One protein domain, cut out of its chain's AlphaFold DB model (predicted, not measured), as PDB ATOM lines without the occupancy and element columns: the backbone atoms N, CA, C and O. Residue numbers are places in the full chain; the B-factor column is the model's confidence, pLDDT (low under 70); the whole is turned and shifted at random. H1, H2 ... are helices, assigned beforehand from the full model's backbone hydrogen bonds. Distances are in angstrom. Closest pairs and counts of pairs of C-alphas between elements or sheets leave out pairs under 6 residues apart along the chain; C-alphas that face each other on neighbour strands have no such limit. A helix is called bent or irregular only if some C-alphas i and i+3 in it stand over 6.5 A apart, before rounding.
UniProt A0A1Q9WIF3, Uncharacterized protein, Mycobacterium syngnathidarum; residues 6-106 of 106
ATOM      1  N   ALA A   6      42.758  33.066  -4.790       83.69
ATOM      2  CA  ALA A   6      44.199  33.310  -4.704       83.69
ATOM      3  C   ALA A   6      45.043  32.235  -5.420       83.69
ATOM      4  O   ALA A   6      46.060  32.563  -6.027       83.69
ATOM      5  N   GLY A   7      44.599  30.971  -5.408       86.81
ATOM      6  CA  GLY A   7      45.252  29.890  -6.157       86.81
ATOM      7  C   GLY A   7      45.195  30.097  -7.675       86.81
ATOM      8  O   GLY A   7      46.213  29.978  -8.349       86.81
ATOM      9  N   LEU A   8      44.037  30.506  -8.204       87.44
ATOM     10  CA  LEU A   8      43.867  30.799  -9.631       87.44
ATOM     11  C   LEU A   8      44.659  32.042 -10.061       87.44
ATOM     12  O   LEU A   8      45.223  32.066 -11.155       87.44
ATOM     13  N   ASN A   9      44.761  33.050  -9.189       84.50
ATOM     14  CA  ASN A   9      45.647  34.197  -9.408       84.50
ATOM     15  C   ASN A   9      47.116  33.759  -9.508       84.50
ATOM     16  O   ASN A   9      47.833  34.195 -10.409       84.50
ATOM     17  N   ALA A  10      47.559  32.864  -8.622       87.19
ATOM     18  CA  ALA A  10      48.916  32.331  -8.667       87.19
ATOM     19  C   ALA A  10      49.169  31.510  -9.943       87.19
ATOM     20  O   ALA A  10      50.217  31.660 -10.570       87.19
ATOM     21  N   ASP A  11      48.223  30.673 -10.367       89.81
ATOM     22  CA  ASP A  11      48.353  29.892 -11.602       89.81
ATOM     23  C   ASP A  11      48.348  30.773 -12.857       89.81
ATOM     24  O   ASP A  11      49.102  30.510 -13.797       89.81
ATOM     25  N   THR A  12      47.582  31.865 -12.844       86.06
ATOM     26  CA  THR A  12      47.606  32.891 -13.894       86.06
ATOM     27  C   THR A  12      48.983  33.550 -13.998       86.06
ATOM     28  O   THR A  12      49.580  33.577 -15.076       86.06
ATOM     29  N   ALA A  13      49.535  34.019 -12.874       83.94
ATOM     30  CA  ALA A  13      50.862  34.639 -12.830       83.94
ATOM     31  C   ALA A  13      51.975  33.681 -13.292       83.94
ATOM     32  O   ALA A  13      52.950  34.097 -13.915       83.94
ATOM     33  N   ASN A  14      51.805  32.382 -13.034       87.00
ATOM     34  CA  ASN A  14      52.741  31.333 -13.431       87.00
ATOM     35  C   ASN A  14      52.500  30.778 -14.846       87.00
ATOM     36  O   ASN A  14      53.071  29.737 -15.177       87.00
ATOM     37  N   LYS A  15      51.674  31.430 -15.678       84.06
ATOM     38  CA  LYS A  15      51.382  30.999 -17.059       84.06
ATOM     39  C   LYS A  15      50.753  29.593 -17.157       84.06
ATOM     40  O   LYS A  15      50.877  28.924 -18.178       84.06
ATOM     41  N   LYS A  16      50.086  29.129 -16.093       87.06
ATOM     42  CA  LYS A  16      49.409  27.818 -16.023       87.06
ATOM     43  C   LYS A  16      47.909  27.904 -16.287       87.06
ATOM     44  O   LYS A  16      47.289  26.890 -16.592       87.06
ATOM     45  N   LEU A  17      47.339  29.097 -16.150       87.06
ATOM     46  CA  LEU A  17      45.928  29.365 -16.371       87.06
ATOM     47  C   LEU A  17      45.776  30.554 -17.316       87.06
ATOM     48  O   LEU A  17      46.357  31.613 -17.095       87.06
ATOM     49  N   TYR A  18      44.959  30.358 -18.344       87.81
ATOM     50  CA  TYR A  18      44.555  31.386 -19.288       87.81
ATOM     51  C   TYR A  18      43.046  31.369 -19.435       87.81
ATOM     52  O   TYR A  18      42.413  30.317 -19.317       87.81
ATOM     53  N   LEU A  19      42.486  32.536 -19.720       89.19
ATOM     54  CA  LEU A  19      41.080  32.678 -20.052       89.19
ATOM     55  C   LEU A  19      40.964  33.365 -21.406       89.19
ATOM     56  O   LEU A  19      41.662  34.341 -21.657       89.19
ATOM     57  N   ASP A  20      40.073  32.880 -22.267       90.06
ATOM     58  CA  ASP A  20      39.790  33.560 -23.529       90.06
ATOM     59  C   ASP A  20      39.275  34.988 -23.242       90.06
ATOM     60  O   ASP A  20      38.245  35.143 -22.571       90.06
ATOM     61  N   PRO A  21      39.942  36.045 -23.749       88.56
ATOM     62  CA  PRO A  21      39.522  37.422 -23.518       88.56
ATOM     63  C   PRO A  21      38.093  37.734 -23.975       88.56
ATOM     64  O   PRO A  21      37.473  38.652 -23.431       88.56
ATOM     65  N   ALA A  22      37.539  36.987 -24.934       90.25
ATOM     66  CA  ALA A  22      36.159  37.156 -25.382       90.25
ATOM     67  C   ALA A  22      35.140  36.887 -24.255       90.25
ATOM     68  O   ALA A  22      34.077  37.517 -24.204       90.25
ATOM     69  N   VAL A  23      35.490  36.012 -23.303       88.75
ATOM     70  CA  VAL A  23      34.637  35.620 -22.169       88.75
ATOM     71  C   VAL A  23      34.453  36.767 -21.169       88.75
ATOM     72  O   VAL A  23      33.411  36.833 -20.518       88.75
ATOM     73  N   ILE A  24      35.386  37.726 -21.101       90.88
ATOM     74  CA  ILE A  24      35.307  38.875 -20.179       90.88
ATOM     75  C   ILE A  24      34.029  39.689 -20.390       90.88
ATOM     76  O   ILE A  24      33.387  40.085 -19.422       90.88
ATOM     77  N   SER A  25      33.605  39.879 -21.643       91.31
ATOM     78  CA  SER A  25      32.353  40.587 -21.950       91.31
ATOM     79  C   SER A  25      31.118  39.883 -21.373       91.31
ATOM     80  O   SER A  25      30.190  40.528 -20.886       91.31
ATOM     81  N   THR A  26      31.120  38.548 -21.388       92.56
ATOM     82  CA  THR A  26      30.031  37.729 -20.845       92.56
ATOM     83  C   THR A  26      30.056  37.727 -19.322       92.56
ATOM     84  O   THR A  26      28.994  37.820 -18.710       92.56
ATOM     85  N   LEU A  27      31.248  37.671 -18.722       91.50
ATOM     86  CA  LEU A  27      31.422  37.768 -17.274       91.50
ATOM     87  C   LEU A  27      30.945  39.117 -16.745       91.50
ATOM     88  O   LEU A  27      30.101  39.134 -15.859       91.50
ATOM     89  N   ASN A  28      31.398  40.223 -17.335       90.19
ATOM     90  CA  ASN A  28      30.949  41.564 -16.958       90.19
ATOM     91  C   ASN A  28      29.420  41.676 -17.043       90.19
ATOM     92  O   ASN A  28      28.774  42.011 -16.058       90.19
ATOM     93  N   ARG A  29      28.812  41.262 -18.164       93.44
ATOM     94  CA  ARG A  29      27.348  41.297 -18.329       93.44
ATOM     95  C   ARG A  29      26.591  40.495 -17.264       93.44
ATOM     96  O   ARG A  29      25.466  40.850 -16.930       93.44
ATOM     97  N   ALA A  30      27.156  39.386 -16.791       91.31
ATOM     98  CA  ALA A  30      26.521  38.546 -15.782       91.31
ATOM     99  C   ALA A  30      26.735  39.070 -14.354       91.31
ATOM    100  O   ALA A  30      25.825  38.979 -13.534       91.31
ATOM    101  N   PHE A  31      27.924  39.597 -14.057       92.06
ATOM    102  CA  PHE A  31      28.331  39.924 -12.695       92.06
ATOM    103  C   PHE A  31      28.186  41.403 -12.330       92.06
ATOM    104  O   PHE A  31      27.918  41.672 -11.166       92.06
ATOM    105  N   GLU A  32      28.276  42.346 -13.273       91.00
ATOM    106  CA  GLU A  32      28.084  43.778 -12.977       91.00
ATOM    107  C   GLU A  32      26.715  44.048 -12.316       91.00
ATOM    108  O   GLU A  32      26.701  44.630 -11.231       91.00
ATOM    109  N   PRO A  33      25.571  43.534 -12.825       94.25
ATOM    110  CA  PRO A  33      24.277  43.756 -12.167       94.25
ATOM    111  C   PRO A  33      24.192  43.111 -10.776       94.25
ATOM    112  O   PRO A  33      23.455  43.567  -9.898       94.25
ATOM    113  N   TYR A  34      24.924  42.012 -10.577       91.38
ATOM    114  CA  TYR A  34      24.979  41.320  -9.297       91.38
ATOM    115  C   TYR A  34      25.800  42.111  -8.274       91.38
ATOM    116  O   TYR A  34      25.335  42.309  -7.153       91.38
ATOM    117  N   GLU A  35      26.968  42.629  -8.662       93.00
ATOM    118  CA  GLU A  35      27.787  43.505  -7.819       93.00
ATOM    119  C   GLU A  35      27.039  44.791  -7.454       93.00
ATOM    120  O   GLU A  35      27.000  45.143  -6.277       93.00
ATOM    121  N   GLU A  36      26.364  45.435  -8.410       93.06
ATOM    122  CA  GLU A  36      25.521  46.615  -8.157       93.06
ATOM    123  C   GLU A  36      24.403  46.317  -7.147       93.06
ATOM    124  O   GLU A  36      24.123  47.112  -6.242       93.06
ATOM    125  N   SER A  37      23.782  45.138  -7.253       92.44
ATOM    126  CA  SER A  37      22.755  44.693  -6.306       92.44
ATOM    127  C   SER A  37      23.337  44.486  -4.906       92.44
ATOM    128  O   SER A  37      22.744  44.927  -3.921       92.44
ATOM    129  N   LEU A  38      24.509  43.855  -4.795       92.00
ATOM    130  CA  LEU A  38      25.187  43.649  -3.514       92.00
ATOM    131  C   LEU A  38      25.647  44.973  -2.889       92.00
ATOM    132  O   LEU A  38      25.457  45.169  -1.693       92.00
ATOM    133  N   GLN A  39      26.185  45.900  -3.683       91.69
ATOM    134  CA  GLN A  39      26.557  47.245  -3.234       91.69
ATOM    135  C   GLN A  39      25.339  48.026  -2.734       91.69
ATOM    136  O   GLN A  39      25.401  48.669  -1.687       91.69
ATOM    137  N   THR A  40      24.207  47.919  -3.433       91.56
ATOM    138  CA  THR A  40      22.942  48.533  -3.002       91.56
ATOM    139  C   THR A  40      22.480  47.961  -1.661       91.56
ATOM    140  O   THR A  40      22.138  48.710  -0.749       91.56
ATOM    141  N   LEU A  41      22.508  46.633  -1.508       88.62
ATOM    142  CA  LEU A  41      22.141  45.965  -0.256       88.62
ATOM    143  C   LEU A  41      23.092  46.317   0.894       88.62
ATOM    144  O   LEU A  41      22.633  46.516   2.015       88.62
ATOM    145  N   GLN A  42      24.392  46.431   0.618       87.75
ATOM    146  CA  GLN A  42      25.390  46.871   1.592       87.75
ATOM    147  C   GLN A  42      25.139  48.320   2.033       87.75
ATOM    148  O   GLN A  42      25.242  48.623   3.218       87.75
ATOM    149  N   GLY A  43      24.782  49.209   1.100       83.50
ATOM    150  CA  GLY A  43      24.474  50.612   1.393       83.50
ATOM    151  C   GLY A  43      23.183  50.810   2.193       83.50
ATOM    152  O   GLY A  43      23.071  51.774   2.943       83.50
ATOM    153  N   HIS A  44      22.224  49.891   2.076       82.50
ATOM    154  CA  HIS A  44      20.971  49.891   2.841       82.50
ATOM    155  C   HIS A  44      21.082  49.205   4.214       82.50
ATOM    156  O   HIS A  44      20.052  48.785   4.741       82.50
ATOM    157  N   ALA A  45      22.296  49.045   4.756       66.94
ATOM    158  CA  ALA A  45      22.591  48.310   5.988       66.94
ATOM    159  C   ALA A  45      21.461  48.394   7.039       66.94
ATOM    160  O   ALA A  45      21.017  49.473   7.428       66.94
ATOM    161  N   LEU A  46      20.966  47.225   7.462       68.19
ATOM    162  CA  LEU A  46      19.845  47.085   8.404       68.19
ATOM    163  C   LEU A  46      20.319  46.984   9.865       68.19
ATOM    164  O   LEU A  46      19.613  46.427  10.704       68.19
ATOM    165  N   ASP A  47      21.546  47.408  10.156       71.25
ATOM    166  CA  ASP A  47      22.228  47.186  11.433       71.25
ATOM    167  C   ASP A  47      22.013  48.300  12.469       71.25
ATOM    168  O   ASP A  47      22.479  48.158  13.599       71.25
ATOM    169  N   GLU A  48      21.271  49.355  12.117       77.25
ATOM    170  CA  GLU A  48      20.835  50.398  13.047       77.25
ATOM    171  C   GLU A  48      19.331  50.683  12.906       77.25
ATOM    172  O   GLU A  48      18.870  51.383  12.001       77.25
ATOM    173  N   THR A  49      18.552  50.146  13.845       81.94
ATOM    174  CA  THR A  49      17.088  50.282  13.909       81.94
ATOM    175  C   THR A  49      16.612  51.132  15.088       81.94
ATOM    176  O   THR A  49      15.446  51.060  15.494       81.94
ATOM    177  N   THR A  50      17.504  51.974  15.619       81.94
ATOM    178  CA  THR A  50      17.266  52.843  16.775       81.94
ATOM    179  C   THR A  50      15.932  53.587  16.662       81.94
ATOM    180  O   THR A  50      15.711  54.405  15.765       81.94
ATOM    181  N   GLY A  51      15.023  53.312  17.602       80.75
ATOM    182  CA  GLY A  51      13.724  53.987  17.702       80.75
ATOM    183  C   GLY A  51      12.622  53.463  16.770       80.75
ATOM    184  O   GLY A  51      11.497  53.962  16.838       80.75
ATOM    185  N   TYR A  52      12.878  52.438  15.951       85.25
ATOM    186  CA  TYR A  52      11.861  51.848  15.064       85.25
ATOM    187  C   TYR A  52      10.787  51.081  15.843       85.25
ATOM    188  O   TYR A  52       9.640  50.977  15.407       85.25
ATOM    189  N   PHE A  53      11.146  50.559  17.016       88.12
ATOM    190  CA  PHE A  53      10.294  49.676  17.817       88.12
ATOM    191  C   PHE A  53       9.655  50.367  19.028       88.12
ATOM    192  O   PHE A  53       9.027  49.710  19.861       88.12
ATOM    193  N   GLY A  54       9.782  51.694  19.122       85.69
ATOM    194  CA  GLY A  54       9.240  52.509  20.207       85.69
ATOM    195  C   GLY A  54      10.324  53.100  21.104       85.69
ATOM    196  O   GLY A  54      11.463  53.288  20.691       85.69
ATOM    197  N   THR A  55       9.958  53.447  22.339       84.75
ATOM    198  CA  THR A  55      10.865  54.122  23.277       84.75
ATOM    199  C   THR A  55      11.503  53.136  24.264       84.75
ATOM    200  O   THR A  55      10.895  52.109  24.578       84.75
ATOM    201  N   PRO A  56      12.668  53.471  24.859       80.44
ATOM    202  CA  PRO A  56      13.311  52.651  25.896       80.44
ATOM    203  C   PRO A  56      12.463  52.430  27.160       80.44
ATOM    204  O   PRO A  56      12.798  51.591  27.993       80.44
ATOM    205  N   ALA A  57      11.357  53.168  27.318       85.88
ATOM    206  CA  ALA A  57      10.389  52.944  28.387       85.88
ATOM    207  C   ALA A  57       9.634  51.608  28.234       85.88
ATOM    208  O   ALA A  57       9.087  51.108  29.215       85.88
ATOM    209  N   ASN A  58       9.611  51.021  27.030       86.38
ATOM    210  CA  ASN A  58       9.122  49.670  26.780       86.38
ATOM    211  C   ASN A  58      10.311  48.693  26.661       86.38
ATOM    212  O   ASN A  58      10.999  48.703  25.641       86.38
ATOM    213  N   PRO A  59      10.527  47.787  27.632       87.62
ATOM    214  CA  PRO A  59      11.625  46.818  27.580       87.62
ATOM    215  C   PRO A  59      11.598  45.901  26.348       87.62
ATOM    216  O   PRO A  59      12.648  45.436  25.907       87.62
ATOM    217  N   LEU A  60      10.415  45.647  25.771       90.69
ATOM    218  CA  LEU A  60      10.293  44.869  24.536       90.69
ATOM    219  C   LEU A  60      10.861  45.621  23.329       90.69
ATOM    220  O   LEU A  60      11.439  44.979  22.459       90.69
ATOM    221  N   ALA A  61      10.759  46.954  23.292       90.38
ATOM    222  CA  ALA A  61      11.294  47.758  22.192       90.38
ATOM    223  C   ALA A  61      12.811  47.567  22.068       90.38
ATOM    224  O   ALA A  61      13.301  47.205  21.004       90.38
ATOM    225  N   SER A  62      13.540  47.680  23.184       88.50
ATOM    226  CA  SER A  62      14.995  47.487  23.209       88.50
ATOM    227  C   SER A  62      15.434  46.046  22.923       88.50
ATOM    228  O   SER A  62      16.543  45.825  22.442       88.50
ATOM    229  N   LEU A  63      14.604  45.045  23.243       90.06
ATOM    230  CA  LEU A  63      14.893  43.645  22.903       90.06
ATOM    231  C   LEU A  63      14.708  43.375  21.406       90.06
ATOM    232  O   LEU A  63      15.519  42.664  20.816       90.06
ATOM    233  N   VAL A  64      13.660  43.940  20.802       90.12
ATOM    234  CA  VAL A  64      13.394  43.808  19.365       90.12
ATOM    235  C   VAL A  64      14.442  44.568  18.552       90.12
ATOM    236  O   VAL A  64      14.977  43.991  17.612       90.12
ATOM    237  N   GLU A  65      14.811  45.782  18.964       90.94
ATOM    238  CA  GLU A  65      15.889  46.580  18.355       90.94
ATOM    239  C   GLU A  65      17.193  45.777  18.266       90.94
ATOM    240  O   GLU A  65      17.667  45.478  17.175       90.94
ATOM    241  N   LYS A  66      17.680  45.247  19.397       89.12
ATOM    242  CA  LYS A  66      18.889  44.403  19.427       89.12
ATOM    243  C   LYS A  66      18.807  43.172  18.525       89.12
ATOM    244  O   LYS A  66      19.822  42.745  17.973       89.12
ATOM    245  N   LEU A  67      17.630  42.548  18.422       90.44
ATOM    246  CA  LEU A  67      17.437  41.387  17.555       90.44
ATOM    247  C   LEU A  67      17.552  41.791  16.082       90.44
ATOM    248  O   LEU A  67      18.225  41.096  15.319       90.44
ATOM    249  N   PHE A  68      16.899  42.885  15.691       90.81
ATOM    250  CA  PHE A  68      16.932  43.390  14.323       90.81
ATOM    251  C   PHE A  68      18.322  43.880  13.942       90.81
ATOM    252  O   PHE A  68      18.822  43.420  12.921       90.81
ATOM    253  N   ASP A  69      18.990  44.660  14.789       90.25
ATOM    254  CA  ASP A  69      20.363  45.118  14.553       90.25
ATOM    255  C   ASP A  69      21.322  43.931  14.402       90.25
ATOM    256  O   ASP A  69      22.130  43.869  13.477       90.25
ATOM    257  N   GLY A  70      21.193  42.915  15.264       90.38
ATOM    258  CA  GLY A  70      22.004  41.701  15.179       90.38
ATOM    259  C   GLY A  70      21.785  40.924  13.875       90.38
ATOM    260  O   GLY A  70      22.741  40.409  13.289       90.38
ATOM    261  N   ARG A  71      20.539  40.841  13.394       88.19
ATOM    262  CA  ARG A  71      20.211  40.214  12.102       88.19
ATOM    263  C   ARG A  71      20.656  41.066  10.920       88.19
ATOM    264  O   ARG A  71      21.181  40.511   9.958       88.19
ATOM    265  N   GLY A  72      20.485  42.378  11.012       89.88
ATOM    266  CA  GLY A  72      20.948  43.345  10.032       89.88
ATOM    267  C   GLY A  72      22.450  43.256   9.854       89.88
ATOM    268  O   GLY A  72      22.913  43.059   8.737       89.88
ATOM    269  N   LYS A  73      23.204  43.223  10.957       90.12
ATOM    270  CA  LYS A  73      24.650  43.015  10.930       90.12
ATOM    271  C   LYS A  73      25.048  41.703  10.255       90.12
ATOM    272  O   LYS A  73      25.926  41.710   9.400       90.12
ATOM    273  N   GLN A  74      24.401  40.585  10.597       90.19
ATOM    274  CA  GLN A  74      24.680  39.293   9.950       90.19
ATOM    275  C   GLN A  74      24.450  39.344   8.435       90.19
ATOM    276  O   GLN A  74      25.236  38.779   7.674       90.19
ATOM    277  N   LEU A  75      23.382  40.013   7.997       89.50
ATOM    278  CA  LEU A  75      23.086  40.185   6.579       89.50
ATOM    279  C   LEU A  75      24.115  41.095   5.898       89.50
ATOM    280  O   LEU A  75      24.619  40.736   4.837       89.50
ATOM    281  N   THR A  76      24.457  42.230   6.510       90.12
ATOM    282  CA  THR A  76      25.467  43.166   5.999       90.12
ATOM    283  C   THR A  76      26.835  42.496   5.872       90.12
ATOM    284  O   THR A  76      27.486  42.626   4.833       90.12
ATOM    285  N   ASP A  77      27.255  41.728   6.882       91.12
ATOM    286  CA  ASP A  77      28.515  40.980   6.865       91.12
ATOM    287  C   ASP A  77      28.502  39.939   5.723       91.12
ATOM    288  O   ASP A  77      29.442  39.873   4.930       91.12
ATOM    289  N   TYR A  78      27.401  39.191   5.556       91.00
ATOM    290  CA  TYR A  78      27.244  38.225   4.460       91.00
ATOM    291  C   TYR A  78      27.290  38.877   3.069       91.00
ATOM    292  O   TYR A  78      27.988  38.388   2.179       91.00
ATOM    293  N   VAL A  79      26.562  39.981   2.866       91.88
ATOM    294  CA  VAL A  79      26.549  40.726   1.595       91.88
ATOM    295  C   VAL A  79      27.942  41.274   1.282       91.88
ATOM    296  O   VAL A  79      28.397  41.178   0.142       91.88
ATOM    297  N   THR A  80      28.649  41.780   2.293       91.56
ATOM    298  CA  THR A  80      30.028  42.273   2.159       91.56
ATOM    299  C   THR A  80      30.991  41.159   1.746       91.56
ATOM    300  O   THR A  80      31.815  41.348   0.846       91.56
ATOM    301  N   ASP A  81      30.870  39.977   2.353       91.88
ATOM    302  CA  ASP A  81      31.680  38.814   1.988       91.88
ATOM    303  C   ASP A  81      31.379  38.339   0.557       91.88
ATOM    304  O   ASP A  81      32.309  38.027  -0.191       91.88
ATOM    305  N   GLN A  82      30.106  38.317   0.143       91.81
ATOM    306  CA  GLN A  82      29.712  37.959  -1.227       91.81
ATOM    307  C   GLN A  82      30.234  38.957  -2.265       91.81
ATOM    308  O   GLN A  82      30.741  38.542  -3.310       91.81
ATOM    309  N   LEU A  83      30.166  40.258  -1.967       91.88
ATOM    310  CA  LEU A  83      30.699  41.301  -2.844       91.88
ATOM    311  C   LEU A  83      32.210  41.127  -3.014       91.88
ATOM    312  O   LEU A  83      32.700  41.031  -4.135       91.88
ATOM    313  N   THR A  84      32.930  40.960  -1.903       91.75
ATOM    314  CA  THR A  84      34.383  40.736  -1.905       91.75
ATOM    315  C   THR A  84      34.772  39.521  -2.751       91.75
ATOM    316  O   THR A  84      35.723  39.574  -3.533       91.75
ATOM    317  N   GLN A  85      34.044  38.410  -2.612       90.81
ATOM    318  CA  GLN A  85      34.319  37.183  -3.363       90.81
ATOM    319  C   GLN A  85      34.005  37.317  -4.857       90.81
ATOM    320  O   GLN A  85      34.736  36.755  -5.676       90.81
ATOM    321  N   SER A  86      32.952  38.057  -5.206       90.38
ATOM    322  CA  SER A  86      32.542  38.296  -6.595       90.38
ATOM    323  C   SER A  86      33.540  39.190  -7.321       90.38
ATOM    324  O   SER A  86      34.024  38.824  -8.391       90.38
ATOM    325  N   THR A  87      33.957  40.288  -6.691       89.69
ATOM    326  CA  THR A  87      34.969  41.187  -7.258       89.69
ATOM    327  C   THR A  87      36.298  40.466  -7.446       89.69
ATOM    328  O   THR A  87      36.885  40.507  -8.528       89.69
ATOM    329  N   ALA A  88      36.732  39.693  -6.447       90.12
ATOM    330  CA  ALA A  88      37.954  38.902  -6.549       90.12
ATOM    331  C   ALA A  88      37.903  37.845  -7.672       90.12
ATOM    332  O   ALA A  88      38.928  37.558  -8.298       90.12
ATOM    333  N   PHE A  89      36.729  37.265  -7.950       90.06
ATOM    334  CA  PHE A  89      36.538  36.347  -9.074       90.06
ATOM    335  C   PHE A  89      36.723  37.061 -10.419       90.06
ATOM    336  O   PHE A  89      37.489  36.592 -11.265       90.06
ATOM    337  N   ILE A  90      36.061  38.207 -10.606       90.19
ATOM    338  CA  ILE A  90      36.142  38.988 -11.850       90.19
ATOM    339  C   ILE A  90      37.575  39.470 -12.093       90.19
ATOM    340  O   ILE A  90      38.069  39.370 -13.217       90.19
ATOM    341  N   GLU A  91      38.265  39.952 -11.059       89.00
ATOM    342  CA  GLU A  91      39.676  40.347 -11.152       89.00
ATOM    343  C   GLU A  91      40.561  39.181 -11.591       89.00
ATOM    344  O   GLU A  91      41.360  39.323 -12.515       89.00
ATOM    345  N   THR A  92      40.363  38.005 -10.996       90.00
ATOM    346  CA  THR A  92      41.091  36.787 -11.372       90.00
ATOM    347  C   THR A  92      40.856  36.436 -12.843       90.00
ATOM    348  O   THR A  92      41.804  36.156 -13.579       90.00
ATOM    349  N   ALA A  93      39.607  36.500 -13.306       90.06
ATOM    350  CA  ALA A  93      39.268  36.248 -14.703       90.06
ATOM    351  C   ALA A  93      39.917  37.272 -15.650       90.06
ATOM    352  O   ALA A  93      40.462  36.892 -16.689       90.06
ATOM    353  N   ARG A  94      39.917  38.560 -15.281       89.81
ATOM    354  CA  ARG A  94      40.579  39.631 -16.046       89.81
ATOM    355  C   ARG A  94      42.087  39.418 -16.123       89.81
ATOM    356  O   ARG A  94      42.642  39.530 -17.212       89.81
ATOM    357  N   HIS A  95      42.735  39.051 -15.018       89.38
ATOM    358  CA  HIS A  95      44.160  38.716 -15.015       89.38
ATOM    359  C   HIS A  95      44.463  37.526 -15.932       89.38
ATOM    360  O   HIS A  95      45.422  37.582 -16.701       89.38
ATOM    361  N   ALA A  96      43.637  36.475 -15.906       89.06
ATOM    362  CA  ALA A  96      43.821  35.297 -16.755       89.06
ATOM    363  C   ALA A  96      43.658  35.617 -18.250       89.06
ATOM    364  O   ALA A  96      44.395  35.083 -19.084       89.06
ATOM    365  N   ALA A  97      42.730  36.513 -18.587       89.81
ATOM    366  CA  ALA A  97      42.549  36.999 -19.951       89.81
ATOM    367  C   ALA A  97      43.703  37.888 -20.423       89.81
ATOM    368  O   ALA A  97      44.176  37.747 -21.552       89.81
ATOM    369  N   GLU A  98      44.195  38.776 -19.564       87.38
ATOM    370  CA  GLU A  98      45.315  39.649 -19.912       87.38
ATOM    371  C   GLU A  98      46.621  38.862 -20.081       87.38
ATOM    372  O   GLU A  98      47.374  39.091 -21.031       87.38
ATOM    373  N   ALA A  99      46.846  37.856 -19.232       87.25
ATOM    374  CA  ALA A  99      47.971  36.940 -19.370       87.25
ATOM    375  C   ALA A  99      47.938  36.186 -20.714       87.25
ATOM    376  O   ALA A  99      48.993  35.954 -21.309       87.25
ATOM    377  N   MET A 100      46.745  35.838 -21.220       86.00
ATOM    378  CA  MET A 100      46.584  35.202 -22.532       86.00
ATOM    379  C   MET A 100      46.929  36.163 -23.673       86.00
ATOM    380  O   MET A 100      47.671  35.782 -24.576       86.00
ATOM    381  N   ARG A 101      46.448  37.414 -23.613       82.88
ATOM    382  CA  ARG A 101      46.790  38.446 -24.611       82.88
ATOM    383  C   ARG A 101      48.286  38.716 -24.668       82.88
ATOM    384  O   ARG A 101      48.838  38.824 -25.756       82.88
ATOM    385  N   SER A 102      48.930  38.816 -23.508       82.31
ATOM    386  CA  SER A 102      50.369  39.070 -23.429       82.31
ATOM    387  C   SER A 102      51.182  37.898 -23.985       82.31
ATOM    388  O   SER A 102      52.120  38.128 -24.729       82.31
ATOM    389  N   ASN A 103      50.789  36.648 -23.709       79.19
ATOM    390  CA  ASN A 103      51.473  35.473 -24.268       79.19
ATOM    391  C   ASN A 103      51.306  35.369 -25.798       79.19
ATOM    392  O   ASN A 103      52.239  34.997 -26.488       79.19
ATOM    393  N   GLN A 104      50.146  35.735 -26.351       71.94
ATOM    394  CA  GLN A 104      49.930  35.712 -27.807       71.94
ATOM    395  C   GLN A 104      50.710  36.790 -28.580       71.94
ATOM    396  O   GLN A 104      50.818  36.684 -29.801       71.94
ATOM    397  N   ASN A 105      51.206  37.820 -27.890       60.28
ATOM    398  CA  ASN A 105      51.969  38.925 -28.474       60.28
ATOM    399  C   ASN A 105      53.494  38.812 -28.241       60.28
ATOM    400  O   ASN A 105      54.221  39.658 -28.765       60.28
ATOM    401  N   ASP A 106      53.951  37.811 -27.477       53.72
ATOM    402  CA  ASP A 106      55.365  37.434 -27.283       53.72
ATOM    403  C   ASP A 106      55.815  36.417 -28.355       53.72
ATOM    404  O   ASP A 106      56.986  36.502 -28.800       53.72
TER     405      ASP A 106
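AT A GLANCE: This is residues 6 to 106 of the 106 residues of an uncharacterized protein of Mycobacterium syngnathidarum (UniProt A0A1Q9WIF3). One long straight helix, H3, makes the length of a thin rod; the bent helix H2 packs along one side of its later half, and the short helix H1 packs on the other side near its end. The link of residues 14 to 22 crosses H3 from H1 to H2, and residues 55 to 60, at the turn into H3, stick out at the far end. The 101 printed residues hold three named helices, in the order H1, H2, H3, and no named strand; the class is all helix. The whole is extended, with a radius of gyration of the C-alphas of 21.1 A and spans of 73 by 24 by 12 A.

IN THESE COORDINATES: H1 is residues 6 to 13, 10.6 A long, from C-alpha 6 at (44.199, 33.310, -4.704). H2, residues 23 to 43, was assigned as one helix by its hydrogen bonds but is bent: C-alphas 30 and 33 are 6.7 A apart. Its arms are H2a, residues 23 to 30, 10.7 A, and H2b, residues 33 to 43, 15.2 A. H3, residues 59 to 104, measures 68.3 A and ends with C-alpha 104 at (49.930, 35.712, -27.807).

HOW THE PARTS SIT: H1 touches residues 92 to 99 of H3, at a shallow tilt of 18 degrees, the same way; the closest C-alphas, of Thr 12 and Ala 96, are 5.3 A apart. H1 is apart from H2a and H2b. H2a touches residues 90 to 97 of H3, closest at the C-alphas of Ile 24 and Arg 94, 6.7 A, at a shallow tilt of 20 degrees, opposite ways. The arms H2a and H2b stand at a steep tilt of 48 degrees. H2b and H3 form a helical hairpin, opposite ways at 34.7 degrees, only just shallow; H2b touches residues 76 to 87 of H3, closest at the C-alphas of Gln 42 and Thr 76, 5.8 A. In H1, H2a, H2b and H3 every O i to N i+4 pair is within hydrogen-bond range.

THE WHOLE: The two C-alphas farthest apart, of Ala 57 and Asp 106, are 73.2 A apart. The printed part has no cut. The link from H1 to H2 is short and that from H2 to H3, residues 44 to 58, is long. Mean pLDDT of the printed part is 87.2; residues 45 to 46 and 105 to 106 are under 70.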